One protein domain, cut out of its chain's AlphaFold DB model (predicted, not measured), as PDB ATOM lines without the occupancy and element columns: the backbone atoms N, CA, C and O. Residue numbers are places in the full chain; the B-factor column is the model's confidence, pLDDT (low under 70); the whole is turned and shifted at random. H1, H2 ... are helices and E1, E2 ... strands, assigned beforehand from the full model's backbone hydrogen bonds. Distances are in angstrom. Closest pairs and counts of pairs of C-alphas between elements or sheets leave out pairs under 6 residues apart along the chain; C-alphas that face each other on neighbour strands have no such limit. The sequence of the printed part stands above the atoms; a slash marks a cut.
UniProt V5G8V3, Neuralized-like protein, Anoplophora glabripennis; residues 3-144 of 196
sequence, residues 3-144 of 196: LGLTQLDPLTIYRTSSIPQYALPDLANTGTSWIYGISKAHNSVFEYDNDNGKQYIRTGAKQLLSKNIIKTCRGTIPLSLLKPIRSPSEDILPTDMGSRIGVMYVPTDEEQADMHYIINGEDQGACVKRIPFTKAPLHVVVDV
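This is residues 3 to 144 of the 196 residues of the protein "Neuralized-like protein" of Anoplophora glabripennis (UniProt V5G8V3). Two small three-stranded sheets, E2 E1 E10 and E7 E8 E9, sit face to face as a sandwich, their strands at 30 degrees, with H2 covering the first sheet on the side away from the second. Round this core, the hairpin E3 and E4 makes a narrow arm near E9, the hairpin E5 and E6 lies by E7 with short H3 after it, and residues 11 to 18, with most of H1, stick out. The 142 printed residues hold three named helices and ten named strands, in the order E1 H1 H2 E2 E3 E4 E5 E6 H3 E7 E8 E9 E10; the sheets are antiparallel and the class is mixed, helices and strands. The whole is compact, with a radius of gyration of the C-alphas of 16.4 A and spans of 47 by 45 by 30 A.

Find C-alpha 3 at (245.086, 315.059, 168.261), where E1, residues 3 to 6, begins. Next come H1, residues 10 to 15, H2, residues 23 to 30, and E2, residues 33 to 37, 13.4 A long. E3, residues 46 to 51, and E4, residues 54 to 59, measure 15.4 A and 15.6 A. E5, residues 69 to 72, E6, residues 75 to 78, and H3, residues 79 to 82, are short. At C-alpha 101, (243.029, 323.607, 167.757), E7 starts and runs 20.0 A to residue 107. E8, residues 113 to 119, spans 19.3 A, and E9, residues 122 to 131, spans 21.4 A and bends by 57 degrees at residue 128. E10, residues 139 to 143, ends at C-alpha 143, (247.132, 312.464, 162.872).

In the first sheet, look for N 5 and O 34 at 3.0 A between E1 and E2, and N 4 and O 141 at 3.0 A between E1 and E10. The strongly twisted second sheet is a meander, each strand the antiparallel neighbour of the one before: N 104 and O 116 are 3.0 A apart, N 124 and O 117 2.8 A. Between the sheets, the closest C-alphas of E1 and E7 are those of Gly 4 and Val 103, 6.7 A. H2 is on the first sheet at a height of 8.3 A, along the strands. H3 only grazes the second. The hairpin E3 and E4 has N 47 and O 58 at 3.1 A; E5 and E6 have N 70 and O 77 at 2.9 A. Every O i to N i+4 pair is within hydrogen-bond range in H1, 2 of 4 in H2; H3 is too short for one.

The C-alphas farthest apart, of Arg 15 and Asn 52, are 51.6 A apart. The printed part has no cut, and its long link is H3 to E7. The model's pLDDT is under 70 at residues 41 to 67 and 86 to 90.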
ATOM      1  N   LEU A   3     244.124 314.282 167.487       93.44
ATOM      2  CA  LEU A   3     245.086 315.059 168.261       93.44
ATOM      3  C   LEU A   3     245.260 314.386 169.621       93.44
ATOM      4  O   LEU A   3     244.342 313.713 170.088       93.44
ATOM      5  N   GLY A   4     246.424 314.538 170.238       94.56
ATOM      6  CA  GLY A   4     246.678 313.952 171.545       94.56
ATOM      7  C   GLY A   4     248.078 314.211 172.074       94.56
ATOM      8  O   GLY A   4     248.849 314.978 171.489       94.56
ATOM      9  N   LEU A   5     248.393 313.527 173.169       95.62
ATOM     10  CA  LEU A   5     249.707 313.514 173.805       95.62
ATOM     11  C   LEU A   5     250.269 312.088 173.843       95.62
ATOM     12  O   LEU A   5     249.514 311.122 173.921       95.62
ATOM     13  N   THR A   6     251.590 311.950 173.805       95.75
ATOM     14  CA  THR A   6     252.299 310.671 173.952       95.75
ATOM     15  C   THR A   6     253.575 310.847 174.764       95.75
ATOM     16  O   THR A   6     254.203 311.902 174.698       95.75
ATOM     17  N   GLN A   7     253.976 309.824 175.513       96.00
ATOM     18  CA  GLN A   7     255.291 309.768 176.165       96.00
ATOM     19  C   GLN A   7     256.372 309.142 175.280       96.00
ATOM     20  O   GLN A   7     257.538 309.091 175.666       96.00
ATOM     21  N   LEU A   8     256.006 308.674 174.087       93.94
ATOM     22  CA  LEU A   8     256.963 308.132 173.140       93.94
ATOM     23  C   LEU A   8     257.784 309.271 172.531       93.94
ATOM     24  O   LEU A   8     257.235 310.249 172.022       93.94
ATOM     25  N   ASP A   9     259.107 309.141 172.587       93.44
ATOM     26  CA  ASP A   9     260.019 310.119 171.999       93.44
ATOM     27  C   ASP A   9     259.962 310.049 170.459       93.44
ATOM     28  O   ASP A   9     260.351 309.027 169.883       93.44
ATOM     29  N   PRO A  10     259.530 311.117 169.762       92.94
ATOM     30  CA  PRO A  10     259.378 311.106 168.310       92.94
ATOM     31  C   PRO A  10     260.692 310.839 167.565       92.94
ATOM     32  O   PRO A  10     260.657 310.248 166.483       92.94
ATOM     33  N   LEU A  11     261.850 311.219 168.122       92.12
ATOM     34  CA  LEU A  11     263.149 310.923 167.505       92.12
ATOM     35  C   LEU A  11     263.466 309.429 167.556       92.12
ATOM     36  O   LEU A  11     263.956 308.870 166.572       92.12
ATOM     37  N   THR A  12     263.165 308.781 168.679       90.81
ATOM     38  CA  THR A  12     263.311 307.334 168.834       90.81
ATOM     39  C   THR A  12     262.409 306.589 167.853       90.81
ATOM     40  O   THR A  12     262.925 305.782 167.084       90.81
ATOM     41  N   ILE A  13     261.110 306.923 167.790       90.12
ATOM     42  CA  ILE A  13     260.152 306.256 166.884       90.12
ATOM     43  C   ILE A  13     260.573 306.417 165.410       90.12
ATOM     44  O   ILE A  13     260.461 305.479 164.618       90.12
ATOM     45  N   TYR A  14     261.088 307.595 165.035       89.00
ATOM     46  CA  TYR A  14     261.613 307.844 163.691       89.00
ATOM     47  C   TYR A  14     262.822 306.956 163.369       89.00
ATOM     48  O   TYR A  14     262.866 306.332 162.310       89.00
ATOM     49  N   ARG A  15     263.793 306.855 164.286       92.12
ATOM     50  CA  ARG A  15     265.018 306.060 164.084       92.12
ATOM     51  C   ARG A  15     264.747 304.565 163.979       92.12
ATOM     52  O   ARG A  15     265.391 303.889 163.185       92.12
ATOM     53  N   THR A  16     263.807 304.051 164.762       90.62
ATOM     54  CA  THR A  16     263.440 302.629 164.757       90.62
ATOM     55  C   THR A  16     262.452 302.271 163.653       90.62
ATOM     56  O   THR A  16     262.117 301.099 163.512       90.62
ATOM     57  N   SER A  17     261.978 303.251 162.868       82.06
ATOM     58  CA  SER A  17     260.932 303.061 161.852       82.06
ATOM     59  C   SER A  17     259.683 302.363 162.409       82.06
ATOM     60  O   SER A  17     258.980 301.649 161.699       82.06
ATOM     61  N   SER A  18     259.393 302.584 163.694       83.75
ATOM     62  CA  SER A  18     258.294 301.946 164.424       83.75
ATOM     63  C   SER A  18     257.082 302.869 164.557       83.75
ATOM     64  O   SER A  18     256.324 302.759 165.521       83.75
ATOM     65  N   ILE A  19     256.924 303.827 163.636       86.69
ATOM     66  CA  ILE A  19     255.737 304.684 163.591       86.69
ATOM     67  C   ILE A  19     254.572 303.794 163.139       86.69
ATOM     68  O   ILE A  19     254.629 303.263 162.028       86.69
ATOM     69  N   PRO A  20     253.528 303.605 163.962       87.50
ATOM     70  CA  PRO A  20     252.383 302.815 163.551       87.50
ATOM     71  C   PRO A  20     251.633 303.500 162.408       87.50
ATOM     72  O   PRO A  20     251.690 304.720 162.240       87.50
ATOM     73  N   GLN A  21     250.887 302.709 161.639       89.06
ATOM     74  CA  GLN A  21     250.117 303.222 160.511       89.06
ATOM     75  C   GLN A  21     249.015 304.191 160.961       89.06
ATOM     76  O   GLN A  21     248.721 305.154 160.248       89.06
ATOM     77  N   TYR A  22     248.417 303.961 162.135       90.50
ATOM     78  CA  TYR A  22     247.337 304.788 162.660       90.50
ATOM     79  C   TYR A  22     247.604 305.247 164.094       90.50
ATOM     80  O   TYR A  22     248.093 304.505 164.940       90.50
ATOM     81  N   ALA A  23     247.202 306.478 164.420       90.81
ATOM     82  CA  ALA A  23     247.256 306.950 165.804       90.81
ATOM     83  C   ALA A  23     246.229 306.232 166.702       90.81
ATOM     84  O   ALA A  23     246.468 306.029 167.891       90.81
ATOM     85  N   LEU A  24     245.093 305.828 166.125       89.31
ATOM     86  CA  LEU A  24     244.086 304.994 166.776       89.31
ATOM     87  C   LEU A  24     243.777 303.760 165.914       89.31
ATOM     88  O   LEU A  24     243.492 303.947 164.726       89.31
ATOM     89  N   PRO A  25     243.737 302.551 166.505       90.00
ATOM     90  CA  PRO A  25     243.980 302.267 167.925       90.00
ATOM     91  C   PRO A  25     245.471 302.107 168.275       90.00
ATOM     92  O   PRO A  25     245.815 302.163 169.450       90.00
ATOM     93  N   ASP A  26     246.349 301.941 167.283       92.25
ATOM     94  CA  ASP A  26     247.709 301.412 167.462       92.25
ATOM     95  C   ASP A  26     248.541 302.202 168.480       92.25
ATOM     96  O   ASP A  26     249.054 301.628 169.441       92.25
ATOM     97  N   LEU A  27     248.640 303.528 168.311       90.06
ATOM     98  CA  LEU A  27     249.436 304.359 169.214       90.06
ATOM     99  C   LEU A  27     248.787 304.455 170.600       90.06
ATOM    100  O   LEU A  27     249.493 304.362 171.599       90.06
ATOM    101  N   ALA A  28     247.459 304.572 170.694       89.50
ATOM    102  CA  ALA A  28     246.758 304.589 171.986       89.50
ATOM    103  C   ALA A  28     246.904 303.274 172.771       89.50
ATOM    104  O   ALA A  28     247.074 303.295 173.990       89.50
ATOM    105  N   ASN A  29     246.930 302.133 172.081       91.06
ATOM    106  CA  ASN A  29     247.087 300.815 172.699       91.06
ATOM    107  C   ASN A  29     248.469 300.595 173.338       91.06
ATOM    108  O   ASN A  29     248.638 299.648 174.101       91.06
ATOM    109  N   THR A  30     249.446 301.475 173.093       88.19
ATOM    110  CA  THR A  30     250.747 301.446 173.788       88.19
ATOM    111  C   THR A  30     250.645 301.775 175.281       88.19
ATOM    112  O   THR A  30     251.624 301.621 176.007       88.19
ATOM    113  N   GLY A  31     249.497 302.284 175.748       88.44
ATOM    114  CA  GLY A  31     249.269 302.664 177.147       88.44
ATOM    115  C   GLY A  31     249.990 303.943 177.585       88.44
ATOM    116  O   GLY A  31     249.829 304.385 178.719       88.44
ATOM    117  N   THR A  32     250.758 304.559 176.686       93.56
ATOM    118  CA  THR A  32     251.540 305.783 176.930       93.56
ATOM    119  C   THR A  32     251.150 306.916 175.981       93.56
ATOM    120  O   THR A  32     251.861 307.914 175.858       93.56
ATOM    121  N   SER A  33     250.016 306.766 175.288       94.94
ATOM    122  CA  SER A  33     249.498 307.744 174.335       94.94
ATOM    123  C   SER A  33     247.996 307.945 174.516       94.94
ATOM    124  O   SER A  33     247.233 306.986 174.594       94.94
ATOM    125  N   TRP A  34     247.567 309.202 174.527       94.88
ATOM    126  CA  TRP A  34     246.193 309.631 174.777       94.88
ATOM    127  C   TRP A  34     245.719 310.492 173.611       94.88
ATOM    128  O   TRP A  34     246.129 311.644 173.477       94.88
ATOM    129  N   ILE A  35     244.901 309.919 172.726       93.06
ATOM    130  CA  ILE A  35     244.560 310.507 171.422       93.06
ATOM    131  C   ILE A  35     243.052 310.442 171.205       93.06
ATOM    132  O   ILE A  35     242.443 309.395 171.408       93.06
ATOM    133  N   TYR A  36     242.458 311.542 170.736       87.94
ATOM    134  CA  TYR A  36     241.036 311.610 170.390       87.94
ATOM    135  C   TYR A  36     240.818 312.155 168.979       87.94
ATOM    136  O   TYR A  36     241.603 312.943 168.446       87.94
ATOM    137  N   GLY A  37     239.714 311.730 168.365       88.38
ATOM    138  CA  GLY A  37     239.237 312.307 167.114       88.38
ATOM    139  C   GLY A  37     238.609 313.677 167.349       88.38
ATOM    140  O   GLY A  37     237.735 313.810 168.197       88.38
ATOM    141  N   ILE A  38     239.020 314.672 166.561       87.19
ATOM    142  CA  ILE A  38     238.353 315.978 166.523       87.19
ATOM    143  C   ILE A  38     237.302 315.939 165.414       87.19
ATOM    144  O   ILE A  38     237.634 315.719 164.239       87.19
ATOM    145  N   SER A  39     236.040 316.126 165.793       78.75
ATOM    146  CA  SER A  39     234.874 316.062 164.909       78.75
ATOM    147  C   SER A  39     234.285 317.450 164.625       78.75
ATOM    148  O   SER A  39     234.684 318.449 165.220       78.75
ATOM    149  N   LYS A  40     233.324 317.531 163.697       72.00
ATOM    150  CA  LYS A  40     232.644 318.791 163.353       72.00
ATOM    151  C   LYS A  40     231.572 319.227 164.358       72.00
ATOM    152  O   LYS A  40     231.278 320.410 164.403       72.00
ATOM    153  N   ALA A  41     230.991 318.304 165.123       61.12
ATOM    154  CA  ALA A  41     229.782 318.579 165.909       61.12
ATOM    155  C   ALA A  41     229.872 318.160 167.386       61.12
ATOM    156  O   ALA A  41     229.020 318.547 168.173       61.12
ATOM    157  N   HIS A  42     230.892 317.392 167.782       58.25
ATOM    158  CA  HIS A  42     230.969 316.800 169.119       58.25
ATOM    159  C   HIS A  42     232.424 316.763 169.596       58.25
ATOM    160  O   HIS A  42     233.140 315.803 169.314       58.25
ATOM    161  N   ASN A  43     232.869 317.828 170.269       62.56
ATOM    162  CA  ASN A  43     234.190 317.885 170.917       62.56
ATOM    163  C   ASN A  43     234.130 318.332 172.383       62.56
ATOM    164  O   ASN A  43     235.163 318.346 173.047       62.56
ATOM    165  N   SER A  44     232.943 318.685 172.883       59.72
ATOM    166  CA  SER A  44     232.742 318.997 174.290       59.72
ATOM    167  C   SER A  44     232.911 317.726 175.113       59.72
ATOM    168  O   SER A  44     232.226 316.727 174.874       59.72
ATOM    169  N   VAL A  45     233.821 317.767 176.081       56.91
ATOM    170  CA  VAL A  45     233.998 316.668 177.023       56.91
ATOM    171  C   VAL A  45     232.867 316.746 178.041       56.91
ATOM    172  O   VAL A  45     232.781 317.694 178.821       56.91
ATOM    173  N   PHE A  46     231.982 315.755 178.019       48.31
ATOM    174  CA  PHE A  46     230.966 315.580 179.048       48.31
ATOM    175  C   PHE A  46     231.535 314.659 180.129       48.31
ATOM    176  O   PHE A  46     231.927 313.530 179.830       48.31
ATOM    177  N   GLU A  47     231.604 315.126 181.377       49.00
ATOM    178  CA  GLU A  47     231.784 314.211 182.502       49.00
ATOM    179  C   GLU A  47     230.412 313.629 182.842       49.00
ATOM    180  O   GLU A  47     229.447 314.364 183.053       49.00
ATOM    181  N   TYR A  48     230.324 312.304 182.873       40.72
ATOM    182  CA  TYR A  48     229.172 311.606 183.421       40.72
ATOM    183  C   TYR A  48     229.525 311.216 184.849       40.72
ATOM    184  O   TYR A  48     230.375 310.352 185.057       40.72
ATOM    185  N   ASP A  49     228.891 311.861 185.820       41.47
ATOM    186  CA  ASP A  49     228.891 311.366 187.192       41.47
ATOM    187  C   ASP A  49     227.690 310.428 187.367       41.47
ATOM    188  O   ASP A  49     226.614 310.639 186.796       41.47
ATOM    189  N   ASN A  50     227.895 309.366 188.144       39.22
ATOM    190  CA  ASN A  50     226.876 308.369 188.433       39.22
ATOM    191  C   ASN A  50     226.616 308.376 189.941       39.22
ATOM    192  O   ASN A  50     227.312 307.691 190.687       39.22
ATOM    193  N   ASP A  51     225.637 309.162 190.384       39.53
ATOM    194  CA  ASP A  51     225.175 309.154 191.776       39.53
ATOM    195  C   ASP A  51     223.734 308.646 191.829       39.53
ATOM    196  O   ASP A  51     222.845 309.109 191.106       39.53
ATOM    197  N   ASN A  52     223.530 307.603 192.635       42.66
ATOM    198  CA  ASN A  52     222.247 306.934 192.868       42.66
ATOM    199  C   ASN A  52     221.426 306.599 191.600       42.66
ATOM    200  O   ASN A  52     220.198 306.701 191.595       42.66
ATOM    201  N   GLY A  53     222.092 306.186 190.513       46.09
ATOM    202  CA  GLY A  53     221.440 305.711 189.284       46.09
ATOM    203  C   GLY A  53     220.876 306.809 188.374       46.09
ATOM    204  O   GLY A  53     220.166 306.496 187.418       46.09
ATOM    205  N   LYS A  54     221.186 308.086 188.634       34.16
ATOM    206  CA  LYS A  54     220.872 309.202 187.733       34.16
ATOM    207  C   LYS A  54     222.166 309.721 187.111       34.16
ATOM    208  O   LYS A  54     223.029 310.225 187.819       34.16
ATOM    209  N   GLN A  55     222.287 309.616 185.788       36.78
ATOM    210  CA  GLN A  55     223.372 310.249 185.039       36.78
ATOM    211  C   GLN A  55     223.122 311.753 184.956       36.78
ATOM    212  O   GLN A  55     222.072 312.185 184.473       36.78
ATOM    213  N   TYR A  56     224.093 312.552 185.376       37.34
ATOM    214  CA  TYR A  56     224.086 313.995 185.157       37.34
ATOM    215  C   TYR A  56     225.339 314.421 184.402       37.34
ATOM    216  O   TYR A  56     226.438 313.914 184.621       37.34
ATOM    217  N   ILE A  57     225.135 315.363 183.479       40.91
ATOM    218  CA  ILE A  57     226.204 315.996 182.717       40.91
ATOM    219  C   ILE A  57     226.888 316.976 183.661       40.91
ATOM    220  O   ILE A  57     226.356 318.052 183.948       40.91
ATOM    221  N   ARG A  58     228.067 316.612 184.152       42.34
ATOM    222  CA  ARG A  58     228.939 317.562 184.823       42.34
ATOM    223  C   ARG A  58     229.803 318.187 183.735       42.34
ATOM    224  O   ARG A  58     230.541 317.513 183.020       42.34
ATOM    225  N   THR A  59     229.656 319.492 183.534       45.28
ATOM    226  CA  THR A  59     230.598 320.246 182.708       45.28
ATOM    227  C   THR A  59     231.931 320.158 183.437       45.28
ATOM    228  O   THR A  59     232.099 320.818 184.464       45.28
ATOM    229  N   GLY A  60     232.820 319.271 182.973       46.59
ATOM    230  CA  GLY A  60     234.120 319.047 183.598       46.59
ATOM    231  C   GLY A  60     234.815 320.375 183.801       46.59
ATOM    232  O   GLY A  60     234.609 321.275 182.987       46.59
ATOM    233  N   ALA A  61     235.529 320.512 184.919       48.25
ATOM    234  CA  ALA A  61     236.061 321.770 185.430       48.25
ATOM    235  C   ALA A  61     236.762 322.575 184.321       48.25
ATOM    236  O   ALA A  61     237.966 322.451 184.107       48.25
ATOM    237  N   LYS A  62     235.989 323.391 183.587       53.44
ATOM    238  CA  LYS A  62     236.513 324.304 182.580       53.44
ATOM    239  C   LYS A  62     237.457 325.185 183.363       53.44
ATOM    240  O   LYS A  62     237.034 325.762 184.373       53.44
ATOM    241  N   GLN A  63     238.724 325.251 182.960       52.25
ATOM    242  CA  GLN A  63     239.647 326.155 183.619       52.25
ATOM    243  C   GLN A  63     238.977 327.528 183.566       52.25
ATOM    244  O   GLN A  63     238.605 327.972 182.482       52.25
ATOM    245  N   LEU A  64     238.679 328.105 184.740       48.41
ATOM    246  CA  LEU A  64     237.821 329.277 184.880       48.41
ATOM    247  C   LEU A  64     238.384 330.365 183.959       48.41
ATOM    248  O   LEU A  64     239.397 330.984 184.291       48.41
ATOM    249  N   LEU A  65     237.795 330.525 182.768       53.41
ATOM    250  CA  LEU A  65     238.270 331.447 181.747       53.41
ATOM    251  C   LEU A  65     238.169 332.831 182.373       53.41
ATOM    252  O   LEU A  65     237.086 333.412 182.457       53.41
ATOM    253  N   SER A  66     239.288 333.353 182.870       53.78
ATOM    254  CA  SER A  66     239.363 334.700 183.416       53.78
ATOM    255  C   SER A  66     239.263 335.662 182.237       53.78
ATOM    256  O   SER A  66     240.280 336.075 181.689       53.78
ATOM    257  N   LYS A  67     238.020 335.884 181.795       64.12
ATOM    258  CA  LYS A  67     237.439 336.716 180.728       64.12
ATOM    259  C   LYS A  67     238.165 336.915 179.386       64.12
ATOM    260  O   LYS A  67     237.467 337.311 178.469       64.12
ATOM    261  N   ASN A  68     239.464 336.650 179.206       75.88
ATOM    262  CA  ASN A  68     240.174 336.795 177.923       75.88
ATOM    263  C   ASN A  68     241.541 336.075 177.804       75.88
ATOM    264  O   ASN A  68     242.245 336.274 176.813       75.88
ATOM    265  N   ILE A  69     241.943 335.246 178.775       81.62
ATOM    266  CA  ILE A  69     243.246 334.553 178.762       81.62
ATOM    267  C   ILE A  69     243.111 333.067 179.107       81.62
ATOM    268  O   ILE A  69     242.234 332.692 179.885       81.62
ATOM    269  N   ILE A  70     244.013 332.244 178.567       80.69
ATOM    270  CA  ILE A  70     244.218 330.842 178.962       80.69
ATOM    271  C   ILE A  70     245.528 330.730 179.736       80.69
ATOM    272  O   ILE A  70     246.541 331.312 179.332       80.69
ATOM    273  N   LYS A  71     245.512 329.990 180.849       78.12
ATOM    274  CA  LYS A  71     246.703 329.709 181.653       78.12
ATOM    275  C   LYS A  71     247.265 328.346 181.273       78.12
ATOM    276  O   LYS A  71     246.582 327.332 181.341       78.12
ATOM    277  N   THR A  72     248.537 328.332 180.920       78.06
ATOM    278  CA  THR A  72     249.294 327.121 180.604       78.06
ATOM    279  C   THR A  72     250.445 326.965 181.592       78.06
ATOM    280  O   THR A  72     250.820 327.922 182.274       78.06
ATOM    281  N   CYS A  73     251.087 325.797 181.609       72.62
ATOM    282  CA  CYS A  73     252.317 325.583 182.376       72.62
ATOM    283  C   CYS A  73     253.499 326.470 181.928       72.62
ATOM    284  O   CYS A  73     254.508 326.536 182.624       72.62
ATOM    285  N   ARG A  74     253.396 327.164 180.782       75.19
ATOM    286  CA  ARG A  74     254.431 328.069 180.252       75.19
ATOM    287  C   ARG A  74     254.037 329.547 180.267       75.19
ATOM    288  O   ARG A  74     254.730 330.364 179.672       75.19
ATOM    289  N   GLY A  75     252.942 329.897 180.939       79.00
ATOM    290  CA  GLY A  75     252.463 331.274 181.062       79.00
ATOM    291  C   GLY A  75     251.054 331.471 180.512       79.00
ATOM    292  O   GLY A  75     250.283 330.522 180.347       79.00
ATOM    293  N   THR A  76     250.697 332.727 180.260       82.31
ATOM    294  CA  THR A  76     249.359 333.130 179.820       82.31
ATOM    295  C   THR A  76     249.312 333.370 178.314       82.31
ATOM    296  O   THR A  76     250.221 333.961 177.734       82.31
ATOM    297  N   ILE A  77     248.230 332.928 177.675       83.50
ATOM    298  CA  ILE A  77     247.982 333.141 176.246       83.50
ATOM    299  C   ILE A  77     246.693 333.956 176.084       83.50
ATOM    300  O   ILE A  77     245.645 333.531 176.579       83.50
ATOM    301  N   PRO A  78     246.726 335.102 175.378       85.25
ATOM    302  CA  PRO A  78     245.517 335.825 175.003       85.25
ATOM    303  C   PRO A  78     244.601 334.971 174.121       85.25
ATOM    304  O   PRO A  78     245.041 334.410 173.114       85.25
ATOM    305  N   LEU A  79     243.306 334.931 174.445       82.38
ATOM    306  CA  LEU A  79     242.307 334.182 173.673       82.38
ATOM    307  C   LEU A  79     242.241 334.607 172.202       82.38
ATOM    308  O   LEU A  79     241.948 333.782 171.343       82.38
ATOM    309  N   SER A  80     242.551 335.867 171.895       84.25
ATOM    310  CA  SER A  80     242.599 336.381 170.523       84.25
ATOM    311  C   SER A  80     243.586 335.624 169.627       84.25
ATOM    312  O   SER A  80     243.305 335.440 168.449       84.25
ATOM    313  N   LEU A  81     244.701 335.123 170.172       86.00
ATOM    314  CA  LEU A  81     245.683 334.333 169.412       86.00
ATOM    315  C   LEU A  81     245.208 332.901 169.130       86.00
ATOM    316  O   LEU A  81     245.701 332.238 168.211       86.00
ATOM    317  N   LEU A  82     244.259 332.431 169.939       87.81
ATOM    318  CA  LEU A  82     243.656 331.104 169.875       87.81
ATOM    319  C   LEU A  82     242.345 331.106 169.090       87.81
ATOM    320  O   LEU A  82     241.765 330.045 168.880       87.81
ATOM    321  N   LYS A  83     241.890 332.275 168.635       87.69
ATOM    322  CA  LYS A  83     240.731 332.421 167.763       87.69
ATOM    323  C   LYS A  83     241.153 332.465 166.285       87.69
ATOM    324  O   LYS A  83     242.268 332.884 165.955       87.69
ATOM    325  N   PRO A  84     240.288 332.002 165.371       86.31
ATOM    326  CA  PRO A  84     240.438 332.255 163.942       86.31
ATOM    327  C   PRO A  84     240.555 333.760 163.651       86.31
ATOM    328  O   PRO A  84     239.994 334.583 164.363       86.31
ATOM    329  N   ILE A  85     241.247 334.120 162.563       78.00
ATOM    330  CA  ILE A  85     241.427 335.525 162.127       78.00
ATOM    331  C   ILE A  85     240.173 336.051 161.380       78.00
ATOM    332  O   ILE A  85     240.124 337.202 160.961       78.00
ATOM    333  N   ARG A  86     239.144 335.213 161.191       69.31
ATOM    334  CA  ARG A  86     237.917 335.563 160.456       69.31
ATOM    335  C   ARG A  86     236.921 336.344 161.321       69.31
ATOM    336  O   ARG A  86     237.037 336.372 162.544       69.31
ATOM    337  N   SER A  87     235.965 336.992 160.657       57.72
ATOM    338  CA  SER A  87     234.910 337.808 161.266       57.72
ATOM    339  C   SER A  87     234.135 337.042 162.356       57.72
ATOM    340  O   SER A  87     233.790 335.884 162.133       57.72
ATOM    341  N   PRO A  88     233.803 337.673 163.503       58.91
ATOM    342  CA  PRO A  88     233.133 337.029 164.647       58.91
ATOM    343  C   PRO A  88     231.735 336.444 164.380       58.91
ATOM    344  O   PRO A  88     231.148 335.872 165.290       58.91
ATOM    345  N   SER A  89     231.176 336.658 163.188       56.62
ATOM    346  CA  SER A  89     229.786 336.359 162.825       56.62
ATOM    347  C   SER A  89     229.586 335.014 162.121       56.62
ATOM    348  O   SER A  89     228.452 334.682 161.795       56.62
ATOM    349  N   GLU A  90     230.654 334.264 161.842       64.19
ATOM    350  CA  GLU A  90     230.561 332.927 161.247       64.19
ATOM    351  C   GLU A  90     230.893 331.864 162.298       64.19
ATOM    352  O   GLU A  90     232.020 331.809 162.801       64.19
ATOM    353  N   ASP A  91     229.922 331.000 162.605       71.50
ATOM    354  CA  ASP A  91     230.134 329.800 163.414       71.50
ATOM    355  C   ASP A  91     231.053 328.835 162.654       71.50
ATOM    356  O   ASP A  91     230.626 328.026 161.828       71.50
ATOM    357  N   ILE A  92     232.354 328.954 162.900       84.19
ATOM    358  CA  ILE A  92     233.365 328.100 162.285       84.19
ATOM    359  C   ILE A  92     233.445 326.761 163.018       84.19
ATOM    360  O   ILE A  92     233.670 326.698 164.233       84.19
ATOM    361  N   LEU A  93     233.317 325.661 162.273       86.62
ATOM    362  CA  LEU A  93     233.373 324.338 162.878       86.62
ATOM    363  C   LEU A  93     234.813 323.996 163.298       86.62
ATOM    364  O   LEU A  93     235.784 324.450 162.683       86.62
ATOM    365  N   PRO A  94     235.001 323.127 164.302       87.19
ATOM    366  CA  PRO A  94     236.317 322.797 164.855       87.19
ATOM    367  C   PRO A  94     237.372 322.375 163.825       87.19
ATOM    368  O   PRO A  94     238.547 322.687 163.989       87.19
ATOM    369  N   THR A  95     236.969 321.709 162.739       88.50
ATOM    370  CA  THR A  95     237.880 321.223 161.687       88.50
ATOM    371  C   THR A  95     237.863 322.052 160.399       88.50
ATOM    372  O   THR A  95     238.441 321.614 159.402       88.50
ATOM    373  N   ASP A  96     237.166 323.188 160.369       89.56
ATOM    374  CA  ASP A  96     237.100 324.043 159.183       89.56
ATOM    375  C   ASP A  96     238.418 324.787 158.926       89.56
ATOM    376  O   ASP A  96     239.302 324.916 159.779       89.56
ATOM    377  N   MET A  97     238.571 325.281 157.697       88.69
ATOM    378  CA  MET A  97     239.764 326.020 157.302       88.69
ATOM    379  C   MET A  97     239.894 327.313 158.115       88.69
ATOM    380  O   MET A  97     239.072 328.217 158.007       88.69
ATOM    381  N   GLY A  98     240.992 327.424 158.863       88.94
ATOM    382  CA  GLY A  98     241.280 328.579 159.715       88.94
ATOM    383  C   GLY A  98     240.997 328.342 161.198       88.94
ATOM    384  O   GLY A  98     241.435 329.163 162.009       88.94
ATOM    385  N   SER A  99     240.361 327.219 161.552       90.50
ATOM    386  CA  SER A  99     240.160 326.821 162.944       90.50
ATOM    387  C   SER A  99     241.483 326.649 163.681       90.50
ATOM    388  O   SER A  99     242.512 326.261 163.114       90.50
ATOM    389  N   ARG A 100     241.460 326.978 164.970       91.50
ATOM    390  CA  ARG A 100     242.602 326.892 165.878       91.50
ATOM    391  C   ARG A 100     242.327 325.791 166.886       91.50
ATOM    392  O   ARG A 100     241.419 325.918 167.698       91.50
ATOM    393  N   ILE A 101     243.117 324.726 166.822       91.94
ATOM    394  CA  ILE A 101     243.029 323.607 167.757       91.94
ATOM    395  C   ILE A 101     244.349 323.529 168.525       91.94
ATOM    396  O   ILE A 101     245.421 323.535 167.918       91.94
ATOM    397  N   GLY A 102     244.266 323.472 169.849       91.25
ATOM    398  CA  GLY A 102     245.385 323.249 170.755       91.25
ATOM    399  C   GLY A 102     245.131 322.041 171.650       91.25
ATOM    400  O   GLY A 102     243.986 321.692 171.928       91.25
ATOM    401  N   VAL A 103     246.212 321.421 172.113       92.12
ATOM    402  CA  VAL A 103     246.201 320.436 173.197       92.12
ATOM    403  C   VAL A 103     247.143 320.930 174.283       92.12
ATOM    404  O   VAL A 103     248.222 321.451 173.989       92.12
ATOM    405  N   MET A 104     246.722 320.806 175.532       90.75
ATOM    406  CA  MET A 104     247.539 321.113 176.699       90.75
ATOM    407  C   MET A 104     247.276 320.084 177.791       90.75
ATOM    408  O   MET A 104     246.311 319.328 177.715       90.75
ATOM    409  N   TYR A 105     248.120 320.074 178.813       90.62
ATOM    410  CA  TYR A 105     247.816 319.397 180.064       90.62
ATOM    411  C   TYR A 105     247.818 320.414 181.204       90.62
ATOM    412  O   TYR A 105     248.551 321.408 181.168       90.62
ATOM    413  N   VAL A 106     246.989 320.158 182.205       89.31
ATOM    414  CA  VAL A 106     246.853 320.949 183.423       89.31
ATOM    415  C   VAL A 106     247.208 320.028 184.590       89.31
ATOM    416  O   VAL A 106     246.479 319.065 184.816       89.31
ATOM    417  N   PRO A 107     248.326 320.261 185.301       90.38
ATOM    418  CA  PRO A 107     248.675 319.473 186.481       90.38
ATOM    419  C   PRO A 107     247.533 319.470 187.502       90.38
ATOM    420  O   PRO A 107     247.010 320.534 187.843       90.38
ATOM    421  N   THR A 108     247.142 318.282 187.959       89.12
ATOM    422  CA  THR A 108     246.121 318.086 188.999       89.12
ATOM    423  C   THR A 108     246.754 317.839 190.362       89.12
ATOM    424  O   THR A 108     246.197 318.250 191.376       89.12
ATOM    425  N   ASP A 109     247.921 317.195 190.373       89.38
ATOM    426  CA  ASP A 109     248.764 316.958 191.542       89.38
ATOM    427  C   ASP A 109     250.254 316.954 191.126       89.38
ATOM    428  O   ASP A 109     250.609 317.467 190.060       89.38
ATOM    429  N   GLU A 110     251.138 316.438 191.982       90.69
ATOM    430  CA  GLU A 110     252.589 316.420 191.750       90.69
ATOM    431  C   GLU A 110     253.031 315.468 190.627       90.69
ATOM    432  O   GLU A 110     254.089 315.679 190.036       90.69
ATOM    433  N   GLU A 111     252.244 314.442 190.298       93.44
ATOM    434  CA  GLU A 111     252.614 313.403 189.327       93.44
ATOM    435  C   GLU A 111     251.656 313.299 188.137       93.44
ATOM    436  O   GLU A 111     252.016 312.765 187.081       93.44
ATOM    437  N   GLN A 112     250.433 313.791 188.305       93.81
ATOM    438  CA  GLN A 112     249.325 313.625 187.384       93.81
ATOM    439  C   GLN A 112     248.833 314.958 186.827       93.81
ATOM    440  O   GLN A 112     248.878 316.011 187.468       93.81
ATOM    441  N   ALA A 113     248.335 314.896 185.599       92.44
ATOM    442  CA  ALA A 113     247.703 316.012 184.923       92.44
ATOM    443  C   ALA A 113     246.440 315.569 184.188       92.44
ATOM    444  O   ALA A 113     246.279 314.399 183.835       92.44
ATOM    445  N   ASP A 114     245.583 316.529 183.886       92.38
ATOM    446  CA  ASP A 114     244.450 316.345 182.995       92.38
ATOM    447  C   ASP A 114     244.783 316.950 181.627       92.38
ATOM    448  O   ASP A 114     245.311 318.057 181.526       92.38
ATOM    449  N   MET A 115     244.504 316.223 180.547       91.38
ATOM    450  CA  MET A 115     244.650 316.705 179.174       91.38
ATOM    451  C   MET A 115     243.411 317.505 178.777       91.38
ATOM    452  O   MET A 115     242.289 317.059 178.998       91.38
ATOM    453  N   HIS A 116     243.612 318.664 178.161       90.00
ATOM    454  CA  HIS A 116     242.559 319.562 177.698       90.00
ATOM    455  C   HIS A 116     242.739 319.880 176.213       90.00
ATOM    456  O   HIS A 116     243.867 320.027 175.725       90.00
ATOM    457  N   TYR A 117     241.622 320.060 175.508       89.44
ATOM    458  CA  TYR A 117     241.617 320.631 174.162       89.44
ATOM    459  C   TYR A 117     241.167 322.080 174.185       89.44
ATOM    460  O   TYR A 117     240.225 322.444 174.880       89.44
ATOM    461  N   ILE A 118     241.799 322.891 173.347       88.88
ATOM    462  CA  ILE A 118     241.365 324.253 173.066       88.88
ATOM    463  C   ILE A 118     240.889 324.287 171.623       88.88
ATOM    464  O   ILE A 118     241.653 323.951 170.722       88.88
ATOM    465  N   ILE A 119     239.653 324.713 171.390       89.50
ATOM    466  CA  ILE A 119     239.076 324.832 170.051       89.50
ATOM    467  C   ILE A 119     238.550 326.248 169.886       89.50
ATOM    468  O   ILE A 119     237.657 326.670 170.608       89.50
ATOM    469  N   ASN A 120     239.121 326.994 168.942       89.12
ATOM    470  CA  ASN A 120     238.714 328.359 168.598       89.12
ATOM    471  C   ASN A 120     238.618 329.298 169.818       89.12
ATOM    472  O   ASN A 120     237.739 330.153 169.905       89.12
ATOM    473  N   GLY A 121     239.555 329.149 170.759       84.81
ATOM    474  CA  GLY A 121     239.607 329.926 171.997       84.81
ATOM    475  C   GLY A 121     238.701 329.403 173.118       84.81
ATOM    476  O   GLY A 121     238.598 330.052 174.152       84.81
ATOM    477  N   GLU A 122     238.062 328.249 172.961       84.00
ATOM    478  CA  GLU A 122     237.301 327.608 174.034       84.00
ATOM    479  C   GLU A 122     238.020 326.361 174.556       84.00
ATOM    480  O   GLU A 122     238.311 325.438 173.792       84.00
ATOM    481  N   ASP A 123     238.264 326.323 175.868       84.94
ATOM    482  CA  ASP A 123     238.671 325.107 176.579       84.94
ATOM    483  C   ASP A 123     237.495 324.119 176.643       84.94
ATOM    484  O   ASP A 123     236.431 324.422 177.191       84.94
ATOM    485  N   GLN A 124     237.700 322.936 176.070       84.44
ATOM    486  CA  GLN A 124     236.715 321.857 176.011       84.44
ATOM    487  C   GLN A 124     236.645 321.038 177.310       84.44
ATOM    488  O   GLN A 124     235.778 320.170 177.421       84.44
ATOM    489  N   GLY A 125     237.522 321.313 178.282       82.25
ATOM    490  CA  GLY A 125     237.621 320.595 179.552       82.25
ATOM    491  C   GLY A 125     238.568 319.392 179.505       82.25
ATOM    492  O   GLY A 125     239.199 319.106 178.483       82.25
ATOM    493  N   ALA A 126     238.655 318.692 180.639       85.19
ATOM    494  CA  ALA A 126     239.551 317.558 180.868       85.19
ATOM    495  C   ALA A 126     239.132 316.313 180.062       85.19
ATOM    496  O   ALA A 126     238.372 315.475 180.547       85.19
ATOM    497  N   CYS A 127     239.631 316.175 178.830       83.25
ATOM    498  CA  CYS A 127     239.316 315.060 177.931       83.25
ATOM    499  C   CYS A 127     239.959 313.737 178.352       83.25
ATOM    500  O   CYS A 127     239.413 312.674 178.060       83.25
ATOM    501  N   VAL A 128     241.096 313.793 179.046       88.00
ATOM    502  CA  VAL A 128     241.753 312.629 179.651       88.00
ATOM    503  C   VAL A 128     242.246 313.023 181.019       88.00
ATOM    504  O   VAL A 128     242.890 314.057 181.160       88.00
ATOM    505  N   LYS A 129     241.966 312.183 182.012       89.31
ATOM    506  CA  LYS A 129     242.342 312.452 183.394       89.31
ATOM    507  C   LYS A 129     243.524 311.615 183.834       89.31
ATOM    508  O   LYS A 129     243.659 310.473 183.392       89.31
ATOM    509  N   ARG A 130     244.297 312.154 184.777       90.56
ATOM    510  CA  ARG A 130     245.399 311.447 185.447       90.56
ATOM    511  C   ARG A 130     246.422 310.857 184.467       90.56
ATOM    512  O   ARG A 130     246.725 309.663 184.511       90.56
ATOM    513  N   ILE A 131     246.915 311.683 183.543       94.31
ATOM    514  CA  ILE A 131     248.088 311.329 182.739       94.31
ATOM    515  C   ILE A 131     249.352 311.524 183.595       94.31
ATOM    516  O   ILE A 131     249.506 312.588 184.203       94.31
ATOM    517  N   PRO A 132     250.284 310.555 183.626       94.81
ATOM    518  CA  PRO A 132     251.483 310.620 184.456       94.81
ATOM    519  C   PRO A 132     252.559 311.519 183.823       94.81
ATOM    520  O   PRO A 132     253.558 311.030 183.288       94.81
ATOM    521  N   PHE A 133     252.351 312.837 183.847       92.31
ATOM    522  CA  PHE A 133     253.163 313.812 183.105       92.31
ATOM    523  C   PHE A 133     254.619 313.930 183.589       92.31
ATOM    524  O   PHE A 133     255.461 314.425 182.840       92.31
ATOM    525  N   THR A 134     254.935 313.467 184.803       92.88
ATOM    526  CA  THR A 134     256.299 313.494 185.363       92.88
ATOM    527  C   THR A 134     257.122 312.243 185.061       92.88
ATOM    528  O   THR A 134     258.349 312.301 185.124       92.88
ATOM    529  N   LYS A 135     256.491 311.119 184.689       92.56
ATOM    530  CA  LYS A 135     257.204 309.850 184.436       92.56
ATOM    531  C   LYS A 135     258.053 309.880 183.166       92.56
ATOM    532  O   LYS A 135     259.067 309.195 183.095       92.56
ATOM    533  N   ALA A 136     257.630 310.651 182.167       93.19
ATOM    534  CA  ALA A 136     258.348 310.849 180.914       93.19
ATOM    535  C   ALA A 136     257.844 312.114 180.190       93.19
ATOM    536  O   ALA A 136     256.682 312.492 180.380       93.19
ATOM    537  N   PRO A 137     258.675 312.748 179.334       93.94
ATOM    538  CA  PRO A 137     258.279 313.926 178.565       93.94
ATOM    539  C   PRO A 137     257.067 313.669 177.666       93.94
ATOM    540  O   PRO A 137     257.002 312.662 176.966       93.94
ATOM    541  N   LEU A 138     256.133 314.620 177.645       94.94
ATOM    542  CA  LEU A 138     254.963 314.576 176.772       94.94
ATOM    543  C   LEU A 138     255.247 315.263 175.433       94.94
ATOM    544  O   LEU A 138     255.666 316.422 175.385       94.94
ATOM    545  N   HIS A 139     254.934 314.564 174.351       95.06
ATOM    546  CA  HIS A 139     255.002 315.032 172.973       95.06
ATOM    547  C   HIS A 139     253.601 315.103 172.366       95.06
ATOM    548  O   HIS A 139     252.703 314.353 172.743       95.06
ATOM    549  N   VAL A 140     253.405 316.013 171.412       94.69
ATOM    550  CA  VAL A 140     252.123 316.171 170.714       94.69
ATOM    551  C   VAL A 140     252.031 315.175 169.562       94.69
ATOM    552  O   VAL A 140     252.953 315.069 168.755       94.69
ATOM    553  N   VAL A 141     250.884 314.509 169.440       94.75
ATOM    554  CA  VAL A 141     250.547 313.645 168.302       94.75
ATOM    555  C   VAL A 141     249.495 314.338 167.450       94.75
ATOM    556  O   VAL A 141     248.422 314.670 167.948       94.75
ATOM    557  N   VAL A 142     249.775 314.521 166.158       94.69
ATOM    558  CA  VAL A 142     248.802 315.025 165.179       94.69
ATOM    559  C   VAL A 142     248.656 314.012 164.050       94.69
ATOM    560  O   VAL A 142     249.569 313.837 163.250       94.69
ATOM    561  N   ASP A 143     247.489 313.378 163.960       93.38
ATOM    562  CA  ASP A 143     247.132 312.464 162.872       93.38
ATOM    563  C   ASP A 143     246.207 313.189 161.883       93.38
ATOM    564  O   ASP A 143     245.020 313.461 162.145       93.38
ATOM    565  N   VAL A 144     246.781 313.566 160.737       93.31
ATOM    566  CA  VAL A 144     246.082 314.284 159.668       93.31
ATOM    567  C   VAL A 144     245.293 313.287 158.822       93.31
ATOM    568  O   VAL A 144     245.733 312.824 157.775       93.31
TER     569      VAL A 144